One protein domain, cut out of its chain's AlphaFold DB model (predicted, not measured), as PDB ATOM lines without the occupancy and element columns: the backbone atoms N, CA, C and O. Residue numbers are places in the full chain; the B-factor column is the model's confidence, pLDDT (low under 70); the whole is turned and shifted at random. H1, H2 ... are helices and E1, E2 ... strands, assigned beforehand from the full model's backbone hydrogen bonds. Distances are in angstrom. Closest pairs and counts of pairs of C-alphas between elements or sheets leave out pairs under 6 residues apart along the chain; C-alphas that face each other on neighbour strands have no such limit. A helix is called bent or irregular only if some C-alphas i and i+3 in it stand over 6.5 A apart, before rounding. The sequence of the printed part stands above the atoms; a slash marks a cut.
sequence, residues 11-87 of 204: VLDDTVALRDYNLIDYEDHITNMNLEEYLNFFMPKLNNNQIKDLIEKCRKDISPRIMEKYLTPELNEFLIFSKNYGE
ATOM      1  N   VAL A  11     -37.316  45.371  28.212       82.38
ATOM      2  CA  VAL A  11     -37.609  44.277  27.264       82.38
ATOM      3  C   VAL A  11     -39.120  44.008  27.118       82.38
ATOM      4  O   VAL A  11     -39.576  43.424  26.129       82.38
ATOM      5  N   LEU A  12     -39.913  44.417  28.112       80.94
ATOM      6  CA  LEU A  12     -41.376  44.400  28.062       80.94
ATOM      7  C   LEU A  12     -41.950  45.621  27.347       80.94
ATOM      8  O   LEU A  12     -43.057  45.537  26.822       80.94
ATOM      9  N   ASP A  13     -41.192  46.711  27.303       84.00
ATOM     10  CA  ASP A  13     -41.564  47.932  26.604       84.00
ATOM     11  C   ASP A  13     -41.156  47.846  25.125       84.00
ATOM     12  O   ASP A  13     -40.374  46.984  24.721       84.00
ATOM     13  N   ASP A  14     -41.690  48.737  24.292       87.94
ATOM     14  CA  ASP A  14     -41.238  48.886  22.899       87.94
ATOM     15  C   ASP A  14     -40.111  49.931  22.771       87.94
ATOM     16  O   ASP A  14     -39.426  50.016  21.748       87.94
ATOM     17  N   THR A  15     -39.892  50.711  23.833       91.75
ATOM     18  CA  THR A  15     -38.900  51.784  23.918       91.75
ATOM     19  C   THR A  15     -37.985  51.590  25.120       91.75
ATOM     20  O   THR A  15     -38.439  51.238  26.206       91.75
ATOM     21  N   VAL A  16     -36.705  51.888  24.945       89.69
ATOM     22  CA  VAL A  16     -35.673  51.850  25.980       89.69
ATOM     23  C   VAL A  16     -35.304  53.278  26.344       89.69
ATOM     24  O   VAL A  16     -34.874  54.036  25.478       89.69
ATOM     25  N   ALA A  17     -35.475  53.638  27.613       89.25
ATOM     26  CA  ALA A  17     -35.112  54.949  28.130       89.25
ATOM     27  C   ALA A  17     -33.631  54.947  28.522       89.25
ATOM     28  O   ALA A  17     -33.220  54.245  29.454       89.25
ATOM     29  N   LEU A  18     -32.832  55.721  27.796       87.81
ATOM     30  CA  LEU A  18     -31.408  55.897  28.037       87.81
ATOM     31  C   LEU A  18     -31.192  57.075  28.982       87.81
ATOM     32  O   LEU A  18     -31.943  58.049  28.998       87.81
ATOM     33  N   ARG A  19     -30.164  56.960  29.816       81.06
ATOM     34  CA  ARG A  19     -29.825  57.984  30.800       81.06
ATOM     35  C   ARG A  19     -29.234  59.229  30.124       81.06
ATOM     36  O   ARG A  19     -28.634  59.122  29.060       81.06
ATOM     37  N   ASP A  20     -29.367  60.379  30.770       69.69
ATOM     38  CA  ASP A  20     -28.596  61.580  30.451       69.69
ATOM     39  C   ASP A  20     -27.081  61.307  30.523       69.69
ATOM     40  O   ASP A  20     -26.617  60.535  31.365       69.69
ATOM     41  N   TYR A  21     -26.312  61.900  29.606       71.38
ATOM     42  CA  TYR A  21     -24.882  61.624  29.409       71.38
ATOM     43  C   TYR A  21     -24.557  60.145  29.129       71.38
ATOM     44  O   TYR A  21     -23.551  59.604  29.603       71.38
ATOM     45  N   ASN A  22     -25.386  59.463  28.337       76.06
ATOM     46  CA  ASN A  22     -25.065  58.112  27.885       76.06
ATOM     47  C   ASN A  22     -24.042  58.125  26.728       76.06
ATOM     48  O   ASN A  22     -23.922  59.079  25.966       76.06
ATOM     49  N   LEU A  23     -23.307  57.020  26.575       79.19
ATOM     50  CA  LEU A  23     -22.301  56.845  25.517       79.19
ATOM     51  C   LEU A  23     -22.875  56.259  24.213       79.19
ATOM     52  O   LEU A  23     -22.120  55.713  23.410       79.19
ATOM     53  N   ILE A  24     -24.197  56.304  24.035       80.06
ATOM     54  CA  ILE A  24     -24.888  55.838  22.826       80.06
ATOM     55  C   ILE A  24     -25.206  57.040  21.931       80.06
ATOM     56  O   ILE A  24     -24.824  57.029  20.763       80.06
ATOM     57  N   ASP A  25     -25.843  58.079  22.474       76.31
ATOM     58  CA  ASP A  25     -26.242  59.284  21.731       76.31
ATOM     59  C   ASP A  25     -25.587  60.591  22.213       76.31
ATOM     60  O   ASP A  25     -25.639  61.580  21.487       76.31
ATOM     61  N   TYR A  26     -24.883  60.585  23.355       71.81
ATOM     62  CA  TYR A  26     -24.204  61.754  23.941       71.81
ATOM     63  C   TYR A  26     -25.133  62.920  24.296       71.81
ATOM     64  O   TYR A  26     -24.689  64.069  24.348       71.81
ATOM     65  N   GLU A  27     -26.406  62.641  24.564       76.00
ATOM     66  CA  GLU A  27     -27.381  63.673  24.897       76.00
ATOM     67  C   GLU A  27     -27.386  64.008  26.400       76.00
ATOM     68  O   GLU A  27     -27.346  63.132  27.267       76.00
ATOM     69  N   ASP A  28     -27.483  65.303  26.723       74.25
ATOM     70  CA  ASP A  28     -27.579  65.833  28.101       74.25
ATOM     71  C   ASP A  28     -29.034  65.823  28.623       74.25
ATOM     72  O   ASP A  28     -29.539  66.767  29.230       74.25
ATOM     73  N   HIS A  29     -29.780  64.781  28.268       78.44
ATOM     74  CA  HIS A  29     -31.139  64.530  28.737       78.44
ATOM     75  C   HIS A  29     -31.499  63.058  28.527       78.44
ATOM     76  O   HIS A  29     -30.831  62.340  27.791       78.44
ATOM     77  N   ILE A  30     -32.570  62.599  29.179       83.06
ATOM     78  CA  ILE A  30     -33.101  61.252  28.949       83.06
ATOM     79  C   ILE A  30     -33.611  61.161  27.513       83.06
ATOM     80  O   ILE A  30     -34.501  61.917  27.111       83.06
ATOM     81  N   THR A  31     -33.098  60.187  26.777       87.69
ATOM     82  CA  THR A  31     -33.513  59.873  25.411       87.69
ATOM     83  C   THR A  31     -34.190  58.512  25.357       87.69
ATOM     84  O   THR A  31     -34.120  57.711  26.289       87.69
ATOM     85  N   ASN A  32     -34.897  58.248  24.258       90.69
ATOM     86  CA  ASN A  32     -35.552  56.968  24.027       90.69
ATOM     87  C   ASN A  32     -35.040  56.347  22.731       90.69
ATOM     88  O   ASN A  32     -34.953  57.021  21.708       90.69
ATOM     89  N   MET A  33     -34.781  55.046  22.773       92.12
ATOM     90  CA  MET A  33     -34.380  54.230  21.628       92.12
ATOM     91  C   MET A  33     -35.403  53.116  21.410       92.12
ATOM     92  O   MET A  33     -36.015  52.642  22.368       92.12
ATOM     93  N   ASN A  34     -35.615  52.669  20.172       94.19
ATOM     94  CA  ASN A  34     -36.448  51.489  19.945       94.19
ATOM     95  C   ASN A  34     -35.782  50.239  20.557       94.19
ATOM     96  O   ASN A  34     -34.561  50.089  20.480       94.19
ATOM     97  N   LEU A  35     -36.563  49.322  21.138       91.88
ATOM     98  CA  LEU A  35     -36.022  48.094  21.734       91.88
ATOM     99  C   LEU A  35     -35.201  47.251  20.745       91.88
ATOM    100  O   LEU A  35     -34.142  46.742  21.111       91.88
ATOM    101  N   GLU A  36     -35.655  47.104  19.499       93.19
ATOM    102  CA  GLU A  36     -34.921  46.347  18.482       93.19
ATOM    103  C   GLU A  36     -33.592  47.024  18.135       93.19
ATOM    104  O   GLU A  36     -32.575  46.347  17.996       93.19
ATOM    105  N   GLU A  37     -33.575  48.353  18.021       92.81
ATOM    106  CA  GLU A  37     -32.357  49.128  17.755       92.81
ATOM    107  C   GLU A  37     -31.358  49.008  18.910       92.81
ATOM    108  O   GLU A  37     -30.181  48.724  18.684       92.81
ATOM    109  N   TYR A  38     -31.844  49.133  20.147       92.38
ATOM    110  CA  TYR A  38     -31.042  48.964  21.354       92.38
ATOM    111  C   TYR A  38     -30.422  47.565  21.426       92.38
ATOM    112  O   TYR A  38     -29.217  47.412  21.634       92.38
ATOM    113  N   LEU A  39     -31.223  46.517  21.212       92.00
ATOM    114  CA  LEU A  39     -30.714  45.149  21.244       92.00
ATOM    115  C   LEU A  39     -29.756  44.872  20.085       92.00
ATOM    116  O   LEU A  39     -28.752  44.206  20.307       92.00
ATOM    117  N   ASN A  40     -29.997  45.404  18.885       92.56
ATOM    118  CA  ASN A  40     -29.052  45.297  17.769       92.56
ATOM    119  C   ASN A  40     -27.690  45.926  18.102       92.56
ATOM    120  O   ASN A  40     -26.654  45.355  17.761       92.56
ATOM    121  N   PHE A  41     -27.683  47.064  18.801       91.50
ATOM    122  CA  PHE A  41     -26.455  47.744  19.213       91.50
ATOM    123  C   PHE A  41     -25.590  46.879  20.147       91.50
ATOM    124  O   PHE A  41     -24.373  46.817  19.977       91.50
ATOM    125  N   PHE A  42     -26.214  46.167  21.094       91.19
ATOM    126  CA  PHE A  42     -25.516  45.313  22.068       91.19
ATOM    127  C   PHE A  42     -25.436  43.830  21.686       91.19
ATOM    128  O   PHE A  42     -24.737  43.070  22.353       91.19
ATOM    129  N   MET A  43     -26.123  43.394  20.629       92.75
ATOM    130  CA  MET A  43     -26.135  42.009  20.144       92.75
ATOM    131  C   MET A  43     -25.680  41.934  18.681       92.75
ATOM    132  O   MET A  43     -26.407  41.405  17.836       92.75
ATOM    133  N   PRO A  44     -24.458  42.386  18.348       90.81
ATOM    134  CA  PRO A  44     -24.030  42.615  16.963       90.81
ATOM    135  C   PRO A  44     -23.971  41.347  16.096       90.81
ATOM    136  O   PRO A  44     -23.800  41.419  14.882       90.81
ATOM    137  N   LYS A  45     -24.061  40.160  16.710       92.00
ATOM    138  CA  LYS A  45     -24.066  38.863  16.017       92.00
ATOM    139  C   LYS A  45     -25.462  38.399  15.602       92.00
ATOM    140  O   LYS A  45     -25.564  37.404  14.884       92.00
ATOM    141  N   LEU A  46     -26.513  39.044  16.101       94.38
ATOM    142  CA  LEU A  46     -27.893  38.692  15.796       94.38
ATOM    143  C   LEU A  46     -28.410  39.553  14.647       94.38
ATOM    144  O   LEU A  46     -28.090  40.730  14.543       94.38
ATOM    145  N   ASN A  47     -29.213  38.952  13.775       94.25
ATOM    146  CA  ASN A  47     -29.976  39.690  12.774       94.25
ATOM    147  C   ASN A  47     -31.361  40.087  13.310       94.25
ATOM    148  O   ASN A  47     -31.824  39.551  14.317       94.25
ATOM    149  N   ASN A  48     -32.066  40.961  12.587       93.69
ATOM    150  CA  ASN A  48     -33.371  41.490  13.002       93.69
ATOM    151  C   ASN A  48     -34.407  40.405  13.339       93.69
ATOM    152  O   ASN A  48     -35.170  40.564  14.288       93.69
ATOM    153  N   ASN A  49     -34.436  39.286  12.606       95.06
ATOM    154  CA  ASN A  49     -35.386  38.207  12.900       95.06
ATOM    155  C   ASN A  49     -35.021  37.506  14.216       95.06
ATOM    156  O   ASN A  49     -35.891  37.248  15.038       95.06
ATOM    157  N   GLN A  50     -33.728  37.275  14.460       94.94
ATOM    158  CA  GLN A  50     -33.248  36.690  15.713       94.94
ATOM    159  C   GLN A  50     -33.463  37.616  16.915       94.94
ATOM    160  O   GLN A  50     -33.719  37.128  18.012       94.94
ATOM    161  N   ILE A  51     -33.371  38.936  16.722       94.19
ATOM    162  CA  ILE A  51     -33.723  39.922  17.752       94.19
ATOM    163  C   ILE A  51     -35.212  39.836  18.090       94.19
ATOM    164  O   ILE A  51     -35.562  39.771  19.264       94.19
ATOM    165  N   LYS A  52     -36.090  39.752  17.087       93.69
ATOM    166  CA  LYS A  52     -37.534  39.584  17.310       93.69
ATOM    167  C   LYS A  52     -37.856  38.290  18.050       93.69
ATOM    168  O   LYS A  52     -38.581  38.323  19.042       93.69
ATOM    169  N   ASP A  53     -37.247  37.179  17.638       92.81
ATOM    170  CA  ASP A  53     -37.392  35.888  18.316       92.81
ATOM    171  C   ASP A  53     -36.907  35.956  19.776       92.81
ATOM    172  O   ASP A  53     -37.527  35.381  20.674       92.81
ATOM    173  N   LEU A  54     -35.809  36.678  20.031       90.25
ATOM    174  CA  LEU A  54     -35.278  36.912  21.374       90.25
ATOM    175  C   LEU A  54     -36.260  37.715  22.233       90.25
ATOM    176  O   LEU A  54     -36.544  37.301  23.356       90.25
ATOM    177  N   ILE A  55     -36.805  38.816  21.707       89.81
ATOM    178  CA  ILE A  55     -37.802  39.647  22.399       89.81
ATOM    179  C   ILE A  55     -39.042  38.812  22.736       89.81
ATOM    180  O   ILE A  55     -39.490  38.809  23.884       89.81
ATOM    181  N   GLU A  56     -39.573  38.059  21.769       89.31
ATOM    182  CA  GLU A  56     -40.716  37.175  22.002       89.31
ATOM    183  C   GLU A  56     -40.432  36.138  23.085       89.31
ATOM    184  O   GLU A  56     -41.284  35.889  23.941       89.31
ATOM    185  N   LYS A  57     -39.245  35.525  23.052       86.06
ATOM    186  CA  LYS A  57     -38.838  34.538  24.048       86.06
ATOM    187  C   LYS A  57     -38.767  35.160  25.438       86.06
ATOM    188  O   LYS A  57     -39.374  34.622  26.359       86.06
ATOM    189  N   CYS A  58     -38.105  36.310  25.576       81.94
ATOM    190  CA  CYS A  58     -38.047  37.042  26.836       81.94
ATOM    191  C   CYS A  58     -39.459  37.345  27.357       81.94
ATOM    192  O   CYS A  58     -39.779  36.992  28.487       81.94
ATOM    193  N   ARG A  59     -40.345  37.903  26.524       83.31
ATOM    194  CA  ARG A  59     -41.732  38.225  26.913       83.31
ATOM    195  C   ARG A  59     -42.537  36.977  27.324       83.31
ATOM    196  O   ARG A  59     -43.287  37.028  28.300       83.31
ATOM    197  N   LYS A  60     -42.354  35.839  26.639       79.88
ATOM    198  CA  LYS A  60     -43.013  34.556  26.965       79.88
ATOM    199  C   LYS A  60     -42.502  33.926  28.258       79.88
ATOM    200  O   LYS A  60     -43.315  33.372  28.987       79.88
ATOM    201  N   ASP A  61     -41.205  34.012  28.548       70.00
ATOM    202  CA  ASP A  61     -40.605  33.447  29.766       70.00
ATOM    203  C   ASP A  61     -40.989  34.255  31.026       70.00
ATOM    204  O   ASP A  61     -41.085  33.701  32.123       70.00
ATOM    205  N   ILE A  62     -41.290  35.546  30.857       65.94
ATOM    206  CA  ILE A  62     -41.723  36.466  31.919       65.94
ATOM    207  C   ILE A  62     -43.186  36.253  32.322       65.94
ATOM    208  O   ILE A  62     -43.518  36.247  33.509       65.94
ATOM    209  N   SER A  63     -44.063  36.067  31.332       57.06
ATOM    210  CA  SER A  63     -45.518  35.961  31.505       57.06
ATOM    211  C   SER A  63     -46.025  34.927  32.536       57.06
ATOM    212  O   SER A  63     -47.104  35.176  33.074       57.06
ATOM    213  N   PRO A  64     -45.360  33.784  32.828       52.69
ATOM    214  CA  PRO A  64     -45.933  32.750  33.691       52.69
ATOM    215  C   PRO A  64     -45.303  32.626  35.088       52.69
ATOM    216  O   PRO A  64     -45.823  31.836  35.875       52.69
ATOM    217  N   ARG A  65     -44.177  33.292  35.412       53.44
ATOM    218  CA  ARG A  65     -43.312  32.808  36.515       53.44
ATOM    219  C   ARG A  65     -42.938  33.744  37.657       53.44
ATOM    220  O   ARG A  65     -42.434  33.225  38.649       53.44
ATOM    221  N   ILE A  66     -43.148  35.057  37.602       53.81
ATOM    222  CA  ILE A  66     -42.391  35.922  38.517       53.81
ATOM    223  C   ILE A  66     -43.258  36.981  39.214       53.81
ATOM    224  O   ILE A  66     -43.867  37.837  38.579       53.81
ATOM    225  N   MET A  67     -43.243  36.961  40.554       54.03
ATOM    226  CA  MET A  67     -43.533  38.151  41.361       54.03
ATOM    227  C   MET A  67     -42.580  39.263  40.914       54.03
ATOM    228  O   MET A  67     -41.374  39.065  41.002       54.03
ATOM    229  N   GLU A  68     -43.112  40.407  40.483       55.56
ATOM    230  CA  GLU A  68     -42.460  41.638  39.976       55.56
ATOM    231  C   GLU A  68     -41.014  41.917  40.466       55.56
ATOM    232  O   GLU A  68     -40.158  42.392  39.712       55.56
ATOM    233  N   LYS A  69     -40.708  41.539  41.713       53.12
ATOM    234  CA  LYS A  69     -39.396  41.590  42.370       53.12
ATOM    235  C   LYS A  69     -38.262  40.791  41.691       53.12
ATOM    236  O   LYS A  69     -37.119  41.211  41.847       53.12
ATOM    237  N   TYR A  70     -38.525  39.701  40.955       53.56
ATOM    238  CA  TYR A  70     -37.458  38.862  40.357       53.56
ATOM    239  C   TYR A  70     -37.242  39.059  38.845       53.56
ATOM    240  O   TYR A  70     -36.248  38.580  38.315       53.56
ATOM    241  N   LEU A  71     -38.102  39.819  38.147       60.34
ATOM    242  CA  LEU A  71     -38.027  39.965  36.679       60.34
ATOM    243  C   LEU A  71     -36.686  40.553  36.231       60.34
ATOM    244  O   LEU A  71     -36.071  40.097  35.276       60.34
ATOM    245  N   THR A  72     -36.273  41.621  36.909       57.97
ATOM    246  CA  THR A  72     -35.201  42.492  36.418       57.97
ATOM    247  C   THR A  72     -33.838  41.810  36.419       57.97
ATOM    248  O   THR A  72     -33.183  41.822  35.383       57.97
ATOM    249  N   PRO A  73     -33.381  41.226  37.546       61.25
ATOM    250  CA  PRO A  73     -32.054  40.626  37.594       61.25
ATOM    251  C   PRO A  73     -31.955  39.442  36.634       61.25
ATOM    252  O   PRO A  73     -31.037  39.396  35.831       61.25
ATOM    253  N   GLU A  74     -32.953  38.559  36.619       62.88
ATOM    254  CA  GLU A  74     -32.919  37.317  35.840       62.88
ATOM    255  C   GLU A  74     -32.919  37.571  34.321       62.88
ATOM    256  O   GLU A  74     -32.162  36.939  33.581       62.88
ATOM    257  N   LEU A  75     -33.712  38.536  33.837       67.00
ATOM    258  CA  LEU A  75     -33.718  38.923  32.418       67.00
ATOM    259  C   LEU A  75     -32.444  39.635  31.991       67.00
ATOM    260  O   LEU A  75     -31.936  39.404  30.895       67.00
ATOM    261  N   ASN A  76     -31.943  40.523  32.843       67.56
ATOM    262  CA  ASN A  76     -30.722  41.251  32.551       67.56
ATOM    263  C   ASN A  76     -29.530  40.320  32.535       67.56
ATOM    264  O   ASN A  76     -28.718  40.414  31.626       67.56
ATOM    265  N   GLU A  77     -29.451  39.398  33.489       68.06
ATOM    266  CA  GLU A  77     -28.449  38.344  33.482       68.06
ATOM    267  C   GLU A  77     -28.564  37.512  32.203       68.06
ATOM    268  O   GLU A  77     -27.560  37.285  31.531       68.06
ATOM    269  N   PHE A  78     -29.781  37.132  31.801       74.94
ATOM    270  CA  PHE A  78     -30.004  36.377  30.569       74.94
ATOM    271  C   PHE A  78     -29.492  37.105  29.314       74.94
ATOM    272  O   PHE A  78     -28.899  36.476  28.434       74.94
ATOM    273  N   LEU A  79     -29.701  38.421  29.222       80.81
ATOM    274  CA  LEU A  79     -29.248  39.221  28.085       80.81
ATOM    275  C   LEU A  79     -27.755  39.563  28.177       80.81
ATOM    276  O   LEU A  79     -27.013  39.253  27.254       80.81
ATOM    277  N   ILE A  80     -27.286  40.143  29.280       76.94
ATOM    278  CA  ILE A  80     -25.903  40.624  29.452       76.94
ATOM    279  C   ILE A  80     -24.898  39.464  29.449       76.94
ATOM    280  O   ILE A  80     -23.815  39.594  28.883       76.94
ATOM    281  N   PHE A  81     -25.248  38.308  30.023       77.44
ATOM    282  CA  PHE A  81     -24.389  37.116  29.991       77.44
ATOM    283  C   PHE A  81     -24.624  36.230  28.761       77.44
ATOM    284  O   PHE A  81     -24.038  35.149  28.639       77.44
ATOM    285  N   SER A  82     -25.443  36.679  27.806       84.44
ATOM    286  CA  SER A  82     -25.576  36.016  26.515       84.44
ATOM    287  C   SER A  82     -24.248  36.033  25.761       84.44
ATOM    288  O   SER A  82     -23.587  37.059  25.640       84.44
ATOM    289  N   LYS A  83     -23.905  34.919  25.108       88.56
ATOM    290  CA  LYS A  83     -22.747  34.831  24.192       88.56
ATOM    291  C   LYS A  83     -22.804  35.814  23.008       88.56
ATOM    292  O   LYS A  83     -21.820  35.964  22.275       88.56
ATOM    293  N   ASN A  84     -23.986  36.375  22.755       90.38
ATOM    294  CA  ASN A  84     -24.227  37.326  21.679       90.38
ATOM    295  C   ASN A  84     -24.072  38.776  22.142       90.38
ATOM    296  O   ASN A  84     -23.954  39.636  21.273       90.38
ATOM    297  N   TYR A  85     -24.039  39.025  23.457       90.38
ATOM    298  CA  TYR A  85     -23.829  40.354  24.014       90.38
ATOM    299  C   TYR A  85     -22.404  40.828  23.732       90.38
ATOM    300  O   TYR A  85     -21.437  40.071  23.862       90.38
ATOM    301  N   GLY A  86     -22.274  42.090  23.343       89.25
ATOM    302  CA  GLY A  86     -20.997  42.747  23.141       89.25
ATOM    303  C   GLY A  86     -21.143  44.259  23.194       89.25
ATOM    304  O   GLY A  86     -21.951  44.837  22.475       89.25
ATOM    305  N   GLU A  87     -20.324  44.901  24.024       89.12
ATOM    306  CA  GLU A  87     -20.211  46.358  24.035       89.12
ATOM    307  C   GLU A  87     -19.296  46.836  22.896       89.12
ATOM    308  O   GLU A  87     -18.200  46.286  22.728       89.12
TER     309      GLU A  87
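Overview. This is residues 11 to 87 of the 204 residues of an uncharacterized protein of Clostridiales bacterium (UniProt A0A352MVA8). A two-strand hairpin with a long loop, E1 and E2, stands at one end and a loose pair of helices, H2 and H3, at the other, with short H1 between hairpin and H2. The printed part has 77 residues, with two named strands and three named helices in the order E1, E2, H1, H2, H3 along the chain; the strands are antiparallel, and of the 44 residues in named elements helices hold 36 and strands 8, a mostly helix class. The whole is compact, radius of gyration of the C-alphas 13.1 A, spanning 38 by 29 by 20 A.

Along the chain. E1 is residues 15 to 18, from C-alpha 15 at (-38.900, 51.784, 23.918); E2 is 31 to 34; H1 is 35 to 42. H2, 48 to 62, is 21.3 A long; H3, 68 to 80, is 19.6 A, ending at (-25.903, 40.624, 29.452), and irregular: C-alphas 69 and 72 are 7.3 A apart.

Arrangement. In the hairpin, N 16 and O 33 are 2.8 A apart, within hydrogen-bond range. H1 touches H2 residues 48 to 52 alone, closest C-alphas Glu 36 and Ile 51 at 6.6 A, only just about perpendicular at 71 degrees. H2 and H3 are close but not clearly touching, closest C-alphas Ile 62 and Leu 71 at 7.0 A, a shallow tilt of 29 degrees, opposite ways. Every O i to N i+4 pair is within range in H1 and H2, 6 of 9 in H3.

Size, cuts and confidence. The printed part has no cut. E1 to E2 is a long link; pLDDT is under 70 at residue 20 and residues 62 to 77.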